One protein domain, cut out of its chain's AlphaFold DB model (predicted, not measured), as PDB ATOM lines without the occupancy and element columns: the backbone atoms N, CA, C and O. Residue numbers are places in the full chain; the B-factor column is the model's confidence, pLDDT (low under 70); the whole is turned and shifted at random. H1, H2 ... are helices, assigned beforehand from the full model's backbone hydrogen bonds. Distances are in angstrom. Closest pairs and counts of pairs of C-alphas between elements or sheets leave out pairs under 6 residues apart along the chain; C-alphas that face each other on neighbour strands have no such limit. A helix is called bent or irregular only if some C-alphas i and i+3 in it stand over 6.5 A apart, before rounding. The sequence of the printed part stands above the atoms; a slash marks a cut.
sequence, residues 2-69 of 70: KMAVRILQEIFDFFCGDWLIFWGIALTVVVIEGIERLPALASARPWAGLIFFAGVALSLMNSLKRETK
ATOM      1  N   LYS A   2      -9.413 -67.977  34.544       55.16
ATOM      2  CA  LYS A   2      -8.075 -67.540  34.072       55.16
ATOM      3  C   LYS A   2      -8.069 -66.365  33.073       55.16
ATOM      4  O   LYS A   2      -7.106 -65.619  33.037       55.16
ATOM      5  N   MET A   3      -9.134 -66.190  32.283       51.69
ATOM      6  CA  MET A   3      -9.194 -65.172  31.220       51.69
ATOM      7  C   MET A   3      -9.414 -63.751  31.756       51.69
ATOM      8  O   MET A   3      -8.737 -62.826  31.333       51.69
ATOM      9  N   ALA A   4     -10.324 -63.590  32.722       55.56
ATOM     10  CA  ALA A   4     -10.652 -62.286  33.302       55.56
ATOM     11  C   ALA A   4      -9.452 -61.665  34.028       55.56
ATOM     12  O   ALA A   4      -9.195 -60.479  33.881       55.56
ATOM     13  N   VAL A   5      -8.681 -62.487  34.748       62.66
ATOM     14  CA  VAL A   5      -7.442 -62.048  35.405       62.66
ATOM     15  C   VAL A   5      -6.417 -61.592  34.371       62.66
ATOM     16  O   VAL A   5      -5.791 -60.564  34.567       62.66
ATOM     17  N   ARG A   6      -6.299 -62.305  33.244       61.25
ATOM     18  CA  ARG A   6      -5.360 -61.973  32.165       61.25
ATOM     19  C   ARG A   6      -5.690 -60.650  31.481       61.25
ATOM     20  O   ARG A   6      -4.804 -59.834  31.308       61.25
ATOM     21  N   ILE A   7      -6.968 -60.425  31.172       64.19
ATOM     22  CA  ILE A   7      -7.444 -59.172  30.573       64.19
ATOM     23  C   ILE A   7      -7.245 -58.016  31.552       64.19
ATOM     24  O   ILE A   7      -6.771 -56.958  31.163       64.19
ATOM     25  N   LEU A   8      -7.566 -58.221  32.832       59.19
ATOM     26  CA  LEU A   8      -7.349 -57.199  33.848       59.19
ATOM     27  C   LEU A   8      -5.864 -56.869  33.988       59.19
ATOM     28  O   LEU A   8      -5.536 -55.708  34.163       59.19
ATOM     29  N   GLN A   9      -4.997 -57.877  33.883       59.03
ATOM     30  CA  GLN A   9      -3.546 -57.759  33.963       59.03
ATOM     31  C   GLN A   9      -2.949 -57.092  32.718       59.03
ATOM     32  O   GLN A   9      -2.091 -56.247  32.880       59.03
ATOM     33  N   GLU A  10      -3.448 -57.374  31.510       56.50
ATOM     34  CA  GLU A  10      -3.077 -56.652  30.280       56.50
ATOM     35  C   GLU A  10      -3.545 -55.199  30.305       56.50
ATOM     36  O   GLU A  10      -2.791 -54.310  29.934       56.50
ATOM     37  N   ILE A  11      -4.765 -54.935  30.781       58.00
ATOM     38  CA  ILE A  11      -5.246 -53.568  31.008       58.00
ATOM     39  C   ILE A  11      -4.377 -52.901  32.085       58.00
ATOM     40  O   ILE A  11      -4.035 -51.732  31.956       58.00
ATOM     41  N   PHE A  12      -3.961 -53.636  33.117       56.81
ATOM     42  CA  PHE A  12      -3.060 -53.135  34.151       56.81
ATOM     43  C   PHE A  12      -1.666 -52.807  33.622       56.81
ATOM     44  O   PHE A  12      -1.143 -51.742  33.929       56.81
ATOM     45  N   ASP A  13      -1.070 -53.690  32.829       57.00
ATOM     46  CA  ASP A  13       0.212 -53.466  32.164       57.00
ATOM     47  C   ASP A  13       0.106 -52.311  31.164       57.00
ATOM     48  O   ASP A  13       1.004 -51.483  31.083       57.00
ATOM     49  N   PHE A  14      -1.026 -52.177  30.472       56.78
ATOM     50  CA  PHE A  14      -1.276 -51.081  29.540       56.78
ATOM     51  C   PHE A  14      -1.443 -49.722  30.240       56.78
ATOM     52  O   PHE A  14      -0.941 -48.715  29.752       56.78
ATOM     53  N   PHE A  15      -2.137 -49.668  31.383       55.66
ATOM     54  CA  PHE A  15      -2.378 -48.415  32.114       55.66
ATOM     55  C   PHE A  15      -1.253 -48.040  33.086       55.66
ATOM     56  O   PHE A  15      -0.934 -46.859  33.217       55.66
ATOM     57  N   CYS A  16      -0.670 -49.010  33.795       60.50
ATOM     58  CA  CYS A  16       0.401 -48.756  34.759       60.50
ATOM     59  C   CYS A  16       1.793 -48.952  34.167       60.50
ATOM     60  O   CYS A  16       2.695 -48.238  34.596       60.50
ATOM     61  N   GLY A  17       2.014 -49.930  33.279       59.25
ATOM     62  CA  GLY A  17       3.324 -50.270  32.689       59.25
ATOM     63  C   GLY A  17       4.456 -50.601  33.676       59.25
ATOM     64  O   GLY A  17       5.563 -50.939  33.259       59.25
ATOM     65  N   ASP A  18       4.223 -50.443  34.980       65.88
ATOM     66  CA  ASP A  18       5.174 -50.532  36.076       65.88
ATOM     67  C   ASP A  18       4.454 -50.983  37.348       65.88
ATOM     68  O   ASP A  18       3.439 -50.408  37.767       65.88
ATOM     69  N   TRP A  19       5.034 -51.972  38.018       67.25
ATOM     70  CA  TRP A  19       4.548 -52.444  39.309       67.25
ATOM     71  C   TRP A  19       4.620 -51.343  40.377       67.25
ATOM     72  O   TRP A  19       3.777 -51.290  41.273       67.25
ATOM     73  N   LEU A  20       5.576 -50.415  40.262       69.06
ATOM     74  CA  LEU A  20       5.726 -49.291  41.186       69.06
ATOM     75  C   LEU A  20       4.517 -48.339  41.141       69.06
ATOM     76  O   LEU A  20       4.053 -47.863  42.178       69.06
ATOM     77  N   ILE A  21       3.988 -48.088  39.942       69.44
ATOM     78  CA  ILE A  21       2.852 -47.183  39.721       69.44
ATOM     79  C   ILE A  21       1.567 -47.826  40.239       69.44
ATOM     80  O   ILE A  21       0.774 -47.168  40.911       69.44
ATOM     81  N   PHE A  22       1.414 -49.139  40.043       73.19
ATOM     82  CA  PHE A  22       0.313 -49.888  40.642       73.19
ATOM     83  C   PHE A  22       0.288 -49.763  42.168       73.19
ATOM     84  O   PHE A  22      -0.753 -49.426  42.732       73.19
ATOM     85  N   TRP A  23       1.427 -49.970  42.834       71.44
ATOM     86  CA  TRP A  23       1.508 -49.811  44.287       71.44
ATOM     87  C   TRP A  23       1.227 -48.376  44.736       71.44
ATOM     88  O   TRP A  23       0.558 -48.187  45.752       71.44
ATOM     89  N   GLY A  24       1.658 -47.373  43.967       74.62
ATOM     90  CA  GLY A  24       1.329 -45.969  44.226       74.62
ATOM     91  C   GLY A  24      -0.179 -45.700  44.190       74.62
ATOM     92  O   GLY A  24      -0.732 -45.131  45.133       74.62
ATOM     93  N   ILE A  25      -0.871 -46.165  43.147       75.50
ATOM     94  CA  ILE A  25      -2.326 -46.000  43.009       75.50
ATOM     95  C   ILE A  25      -3.061 -46.790  44.097       75.50
ATOM     96  O   ILE A  25      -3.932 -46.237  44.769       75.50
ATOM     97  N   ALA A  26      -2.681 -48.050  44.325       81.25
ATOM     98  CA  ALA A  26      -3.298 -48.903  45.337       81.25
ATOM     99  C   ALA A  26      -3.180 -48.298  46.746       81.25
ATOM    100  O   ALA A  26      -4.175 -48.225  47.466       81.25
ATOM    101  N   LEU A  27      -2.000 -47.789  47.118       78.75
ATOM    102  CA  LEU A  27      -1.794 -47.089  48.389       78.75
ATOM    103  C   LEU A  27      -2.696 -45.851  48.496       78.75
ATOM    104  O   LEU A  27      -3.318 -45.625  49.531       78.75
ATOM    105  N   THR A  28      -2.802 -45.073  47.414       76.75
ATOM    106  CA  THR A  28      -3.634 -43.862  47.376       76.75
ATOM    107  C   THR A  28      -5.111 -44.197  47.606       76.75
ATOM    108  O   THR A  28      -5.778 -43.534  48.400       76.75
ATOM    109  N   VAL A  29      -5.615 -45.267  46.979       79.69
ATOM    110  CA  VAL A  29      -6.994 -45.749  47.166       79.69
ATOM    111  C   VAL A  29      -7.229 -46.212  48.604       79.69
ATOM    112  O   VAL A  29      -8.218 -45.806  49.212       79.69
ATOM    113  N   VAL A  30      -6.305 -46.985  49.180       84.00
ATOM    114  CA  VAL A  30      -6.402 -47.457  50.575       84.00
ATOM    115  C   VAL A  30      -6.447 -46.286  51.562       84.00
ATOM    116  O   VAL A  30      -7.245 -46.299  52.498       84.00
ATOM    117  N   VAL A  31      -5.630 -45.252  51.346       80.06
ATOM    118  CA  VAL A  31      -5.620 -44.046  52.189       80.06
ATOM    119  C   VAL A  31      -6.948 -43.294  52.090       80.06
ATOM    120  O   VAL A  31      -7.506 -42.908  53.117       80.06
ATOM    121  N   ILE A  32      -7.486 -43.117  50.882       78.19
ATOM    122  CA  ILE A  32      -8.767 -42.426  50.674       78.19
ATOM    123  C   ILE A  32      -9.920 -43.207  51.296       78.19
ATOM    124  O   ILE A  32     -10.751 -42.619  51.988       78.19
ATOM    125  N   GLU A  33      -9.958 -44.525  51.110       80.88
ATOM    126  CA  GLU A  33     -10.997 -45.363  51.707       80.88
ATOM    127  C   GLU A  33     -10.901 -45.367  53.243       80.88
ATOM    128  O   GLU A  33     -11.922 -45.351  53.936       80.88
ATOM    129  N   GLY A  34      -9.683 -45.273  53.789       79.50
ATOM    130  CA  GLY A  34      -9.443 -45.039  55.214       79.50
ATOM    131  C   GLY A  34      -9.993 -43.695  55.706       79.50
ATOM    132  O   GLY A  34     -10.660 -43.656  56.739       79.50
ATOM    133  N   ILE A  35      -9.775 -42.610  54.957       77.31
ATOM    134  CA  ILE A  35     -10.319 -41.272  55.267       77.31
ATOM    135  C   ILE A  35     -11.856 -41.278  55.227       77.31
ATOM    136  O   ILE A  35     -12.501 -40.666  56.076       77.31
ATOM    137  N   GLU A  36     -12.447 -41.986  54.266       75.31
ATOM    138  CA  GLU A  36     -13.899 -42.107  54.096       75.31
ATOM    139  C   GLU A  36     -14.569 -42.907  55.227       75.31
ATOM    140  O   GLU A  36     -15.655 -42.543  55.693       75.31
ATOM    141  N   ARG A  37     -13.941 -43.994  55.696       79.88
ATOM    142  CA  ARG A  37     -14.545 -44.881  56.707       79.88
ATOM    143  C   ARG A  37     -14.247 -44.503  58.151       79.88
ATOM    144  O   ARG A  37     -14.996 -44.914  59.036       79.88
ATOM    145  N   LEU A  38     -13.181 -43.748  58.414       81.62
ATOM    146  CA  LEU A  38     -12.814 -43.363  59.773       81.62
ATOM    147  C   LEU A  38     -13.451 -42.014  60.144       81.62
ATOM    148  O   LEU A  38     -13.041 -40.980  59.620       81.62
ATOM    149  N   PRO A  39     -14.386 -41.969  61.114       71.75
ATOM    150  CA  PRO A  39     -15.005 -40.712  61.542       71.75
ATOM    151  C   PRO A  39     -13.990 -39.726  62.145       71.75
ATOM    152  O   PRO A  39     -14.195 -38.517  62.073       71.75
ATOM    153  N   ALA A  40     -12.858 -40.219  62.661       75.94
ATOM    154  CA  ALA A  40     -11.736 -39.400  63.126       75.94
ATOM    155  C   ALA A  40     -11.063 -38.579  62.003       75.94
ATOM    156  O   ALA A  40     -10.424 -37.570  62.280       75.94
ATOM    157  N   LEU A  41     -11.221 -38.997  60.742       67.50
ATOM    158  CA  LEU A  41     -10.664 -38.354  59.548       67.50
ATOM    159  C   LEU A  41     -11.734 -37.615  58.729       67.50
ATOM    160  O   LEU A  41     -11.461 -37.152  57.622       67.50
ATOM    161  N   ALA A  42     -12.936 -37.420  59.282       69.06
ATOM    162  CA  ALA A  42     -14.029 -36.718  58.606       69.06
ATOM    163  C   ALA A  42     -13.676 -35.269  58.213       69.06
ATOM    164  O   ALA A  42     -14.199 -34.761  57.224       69.06
ATOM    165  N   SER A  43     -12.760 -34.610  58.929       74.56
ATOM    166  CA  SER A  43     -12.240 -33.279  58.569       74.56
ATOM    167  C   SER A  43     -11.320 -33.293  57.339       74.56
ATOM    168  O   SER A  43     -11.153 -32.264  56.686       74.56
ATOM    169  N   ALA A  44     -10.750 -34.451  56.993       71.38
ATOM    170  CA  ALA A  44      -9.877 -34.646  55.838       71.38
ATOM    171  C   ALA A  44     -10.639 -35.069  54.568       71.38
ATOM    172  O   ALA A  44     -10.081 -34.978  53.476       71.38
ATOM    173  N   ARG A  45     -11.922 -35.454  54.668       72.56
ATOM    174  CA  ARG A  45     -12.792 -35.763  53.512       72.56
ATOM    175  C   ARG A  45     -12.739 -34.742  52.369       72.56
ATOM    176  O   ARG A  45     -12.552 -35.175  51.235       72.56
ATOM    177  N   PRO A  46     -12.855 -33.418  52.597       78.44
ATOM    178  CA  PRO A  46     -12.794 -32.454  51.495       78.44
ATOM    179  C   PRO A  46     -11.430 -32.444  50.786       78.44
ATOM    180  O   PRO A  46     -11.346 -32.105  49.610       78.44
ATOM    181  N   TRP A  47     -10.367 -32.868  51.474       77.81
ATOM    182  CA  TRP A  47      -9.014 -32.966  50.927       77.81
ATOM    183  C   TRP A  47      -8.743 -34.306  50.236       77.81
ATOM    184  O   TRP A  47      -7.794 -34.400  49.460       77.81
ATOM    185  N   ALA A  48      -9.579 -35.328  50.449       73.00
ATOM    186  CA  ALA A  48      -9.416 -36.644  49.834       73.00
ATOM    187  C   ALA A  48      -9.415 -36.567  48.298       73.00
ATOM    188  O   ALA A  48      -8.614 -37.235  47.647       73.00
ATOM    189  N   GLY A  49     -10.237 -35.683  47.719       73.44
ATOM    190  CA  GLY A  49     -10.236 -35.420  46.278       73.44
ATOM    191  C   GLY A  49      -8.913 -34.833  45.773       73.44
ATOM    192  O   GLY A  49      -8.417 -35.259  44.735       73.44
ATOM    193  N   LEU A  50      -8.297 -33.916  46.531       78.69
ATOM    194  CA  LEU A  50      -6.980 -33.351  46.208       78.69
ATOM    195  C   LEU A  50      -5.866 -34.394  46.323       78.69
ATOM    196  O   LEU A  50      -4.987 -34.441  45.467       78.69
ATOM    197  N   ILE A  51      -5.924 -35.252  47.345       76.88
ATOM    198  CA  ILE A  51      -4.972 -36.356  47.533       76.88
ATOM    199  C   ILE A  51      -5.073 -37.344  46.366       76.88
ATOM    200  O   ILE A  51      -4.047 -37.750  45.818       76.88
ATOM    201  N   PHE A  52      -6.293 -37.677  45.932       72.25
ATOM    202  CA  PHE A  52      -6.511 -38.522  44.759       72.25
ATOM    203  C   PHE A  52      -5.923 -37.894  43.496       72.25
ATOM    204  O   PHE A  52      -5.155 -38.535  42.781       72.25
ATOM    205  N   PHE A  53      -6.231 -36.618  43.251       77.50
ATOM    206  CA  PHE A  53      -5.743 -35.900  42.077       77.50
ATOM    207  C   PHE A  53      -4.214 -35.818  42.055       77.50
ATOM    208  O   PHE A  53      -3.599 -36.045  41.015       77.50
ATOM    209  N   ALA A  54      -3.592 -35.553  43.206       76.69
ATOM    210  CA  ALA A  54      -2.142 -35.517  43.348       76.69
ATOM    211  C   ALA A  54      -1.504 -36.895  43.107       76.69
ATOM    212  O   ALA A  54      -0.504 -36.985  42.394       76.69
ATOM    213  N   GLY A  55      -2.089 -37.970  43.646       75.19
ATOM    214  CA  GLY A  55      -1.603 -39.338  43.436       75.19
ATOM    215  C   GLY A  55      -1.689 -39.782  41.973       75.19
ATOM    216  O   GLY A  55      -0.739 -40.363  41.440       75.19
ATOM    217  N   VAL A  56      -2.788 -39.442  41.292       73.69
ATOM    218  CA  VAL A  56      -2.959 -39.700  39.854       73.69
ATOM    219  C   VAL A  56      -1.980 -38.863  39.029       73.69
ATOM    220  O   VAL A  56      -1.315 -39.408  38.153       73.69
ATOM    221  N   ALA A  57      -1.828 -37.569  39.326       77.56
ATOM    222  CA  ALA A  57      -0.903 -36.687  38.611       77.56
ATOM    223  C   ALA A  57       0.560 -37.135  38.753       77.56
ATOM    224  O   ALA A  57       1.294 -37.151  37.766       77.56
ATOM    225  N   LEU A  58       0.975 -37.553  39.954       72.81
ATOM    226  CA  LEU A  58       2.308 -38.112  40.197       72.81
ATOM    227  C   LEU A  58       2.529 -39.419  39.432       72.81
ATOM    228  O   LEU A  58       3.593 -39.590  38.839       72.81
ATOM    229  N   SER A  59       1.531 -40.311  39.397       69.56
ATOM    230  CA  SER A  59       1.598 -41.532  38.580       69.56
ATOM    231  C   SER A  59       1.748 -41.205  37.098       69.56
ATOM    232  O   SER A  59       2.646 -41.737  36.449       69.56
ATOM    233  N   LEU A  60       0.940 -40.273  36.581       72.06
ATOM    234  CA  LEU A  60       1.006 -39.835  35.187       72.06
ATOM    235  C   LEU A  60       2.370 -39.226  34.842       72.06
ATOM    236  O   LEU A  60       2.968 -39.582  33.830       72.06
ATOM    237  N   MET A  61       2.885 -38.331  35.692       75.19
ATOM    238  CA  MET A  61       4.210 -37.733  35.514       75.19
ATOM    239  C   MET A  61       5.311 -38.791  35.517       75.19
ATOM    240  O   MET A  61       6.257 -38.686  34.737       75.19
ATOM    241  N   ASN A  62       5.204 -39.802  36.381       71.19
ATOM    242  CA  ASN A  62       6.187 -40.872  36.449       71.19
ATOM    243  C   ASN A  62       6.158 -41.751  35.190       71.19
ATOM    244  O   ASN A  62       7.227 -42.040  34.651       71.19
ATOM    245  N   SER A  63       4.970 -42.091  34.674       66.50
ATOM    246  CA  SER A  63       4.822 -42.793  33.389       66.50
ATOM    247  C   SER A  63       5.407 -41.987  32.228       66.50
ATOM    248  O   SER A  63       6.259 -42.493  31.501       66.50
ATOM    249  N   LEU A  64       5.037 -40.707  32.097       73.31
ATOM    250  CA  LEU A  64       5.532 -39.831  31.025       73.31
ATOM    251  C   LEU A  64       7.056 -39.659  31.068       73.31
ATOM    252  O   LEU A  64       7.724 -39.669  30.035       73.31
ATOM    253  N   LYS A  65       7.628 -39.521  32.268       71.94
ATOM    254  CA  LYS A  65       9.079 -39.399  32.453       71.94
ATOM    255  C   LYS A  65       9.824 -40.672  32.055       71.94
ATOM    256  O   LYS A  65      10.976 -40.574  31.634       71.94
ATOM    257  N   ARG A  66       9.199 -41.839  32.222       66.69
ATOM    258  CA  ARG A  66       9.751 -43.130  31.805       66.69
ATOM    259  C   ARG A  66       9.834 -43.206  30.282       66.69
ATOM    260  O   ARG A  66      10.913 -43.463  29.774       66.69
ATOM    261  N   GLU A  67       8.751 -42.865  29.584       67.12
ATOM    262  CA  GLU A  67       8.733 -42.875  28.113       67.12
ATOM    263  C   GLU A  67       9.608 -41.788  27.483       67.12
ATOM    264  O   GLU A  67      10.167 -41.990  26.418       67.12
ATOM    265  N   THR A  68       9.793 -40.645  28.151       70.50
ATOM    266  CA  THR A  68      10.692 -39.579  27.659       70.50
ATOM    267  C   THR A  68      12.180 -39.927  27.834       70.50
ATOM    268  O   THR A  68      13.044 -39.237  27.297       70.50
ATOM    269  N   LYS A  69      12.504 -40.931  28.659       54.62
ATOM    270  CA  LYS A  69      13.887 -41.356  28.928       54.62
ATOM    271  C   LYS A  69      14.353 -42.532  28.066       54.62
ATOM    272  O   LYS A  69      15.553 -42.805  28.109       54.62
TER     273      LYS A  69
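What this domain is: This is residues 2 to 69 of the 70 residues of an uncharacterized protein of Peptococcaceae bacterium CEB3 (UniProt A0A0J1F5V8). A long helical hairpin, H2 and H3 side by side and running opposite ways, makes the body, and H1 sticks out from its open end at close to a right angle, giving the whole an L-like outline. Residues 2 to 11 of H1 stand free of the rest. The printed part has 68 residues with three named helices, H1, H2 and H3 in that order, and no named strand; its class is all helix. It is loose, with a radius of gyration of the C-alphas of 14.6 A, and flat, spanning 38 by 34 by 14 A.

Where its parts are: Find C-alpha 45 at (-12.792, -35.763, 53.512); from there H3, the longest helix, residues 45 to 67, runs 34.0 A to C-alpha 67 at (8.733, -42.875, 28.113). H3 is only just irregular: C-alphas 46 and 49 are 6.52 A apart. Look next at residues 19 to 37, which form H2, 26.9 A long. H1, residues 2 to 16, begins with C-alpha 2 at (-8.075, -67.540, 34.072) and is 20.6 A long.

How they stand to each other: Start with H3 and H2, a helical hairpin: they touch, and their closest C-alphas, those of Ile 32 and Ala 48, are 5.9 A apart. Their lines stand at a shallow tilt of 3 degrees, opposite ways. Go on to Cys 16 in H1. H1 and H2 are close but not clearly touching, the closest C-alphas being those of Cys 16 and Phe 22, 6.0 A apart; their lines are about perpendicular, at 84 degrees. H1 and H3 are also close but not clearly touching, the closest C-alphas being those of Cys 16 and Ser 63, 7.5 A apart, and about perpendicular at 83 degrees. In H1 and H2 every O i to N i+4 pair is within hydrogen-bond range; in H3 17 of 19 are.

The domain as a whole: The C-alphas of Pro 39 and Lys 69 are the two farthest apart, at 43.6 A. The printed part has no cut. The link from H1 to H2 is tight, and that from H2 to H3, 7 residues, is short. The mean pLDDT of the printed part is 70.2; look for values under 70 at 27 residues, among them residues 2 to 21.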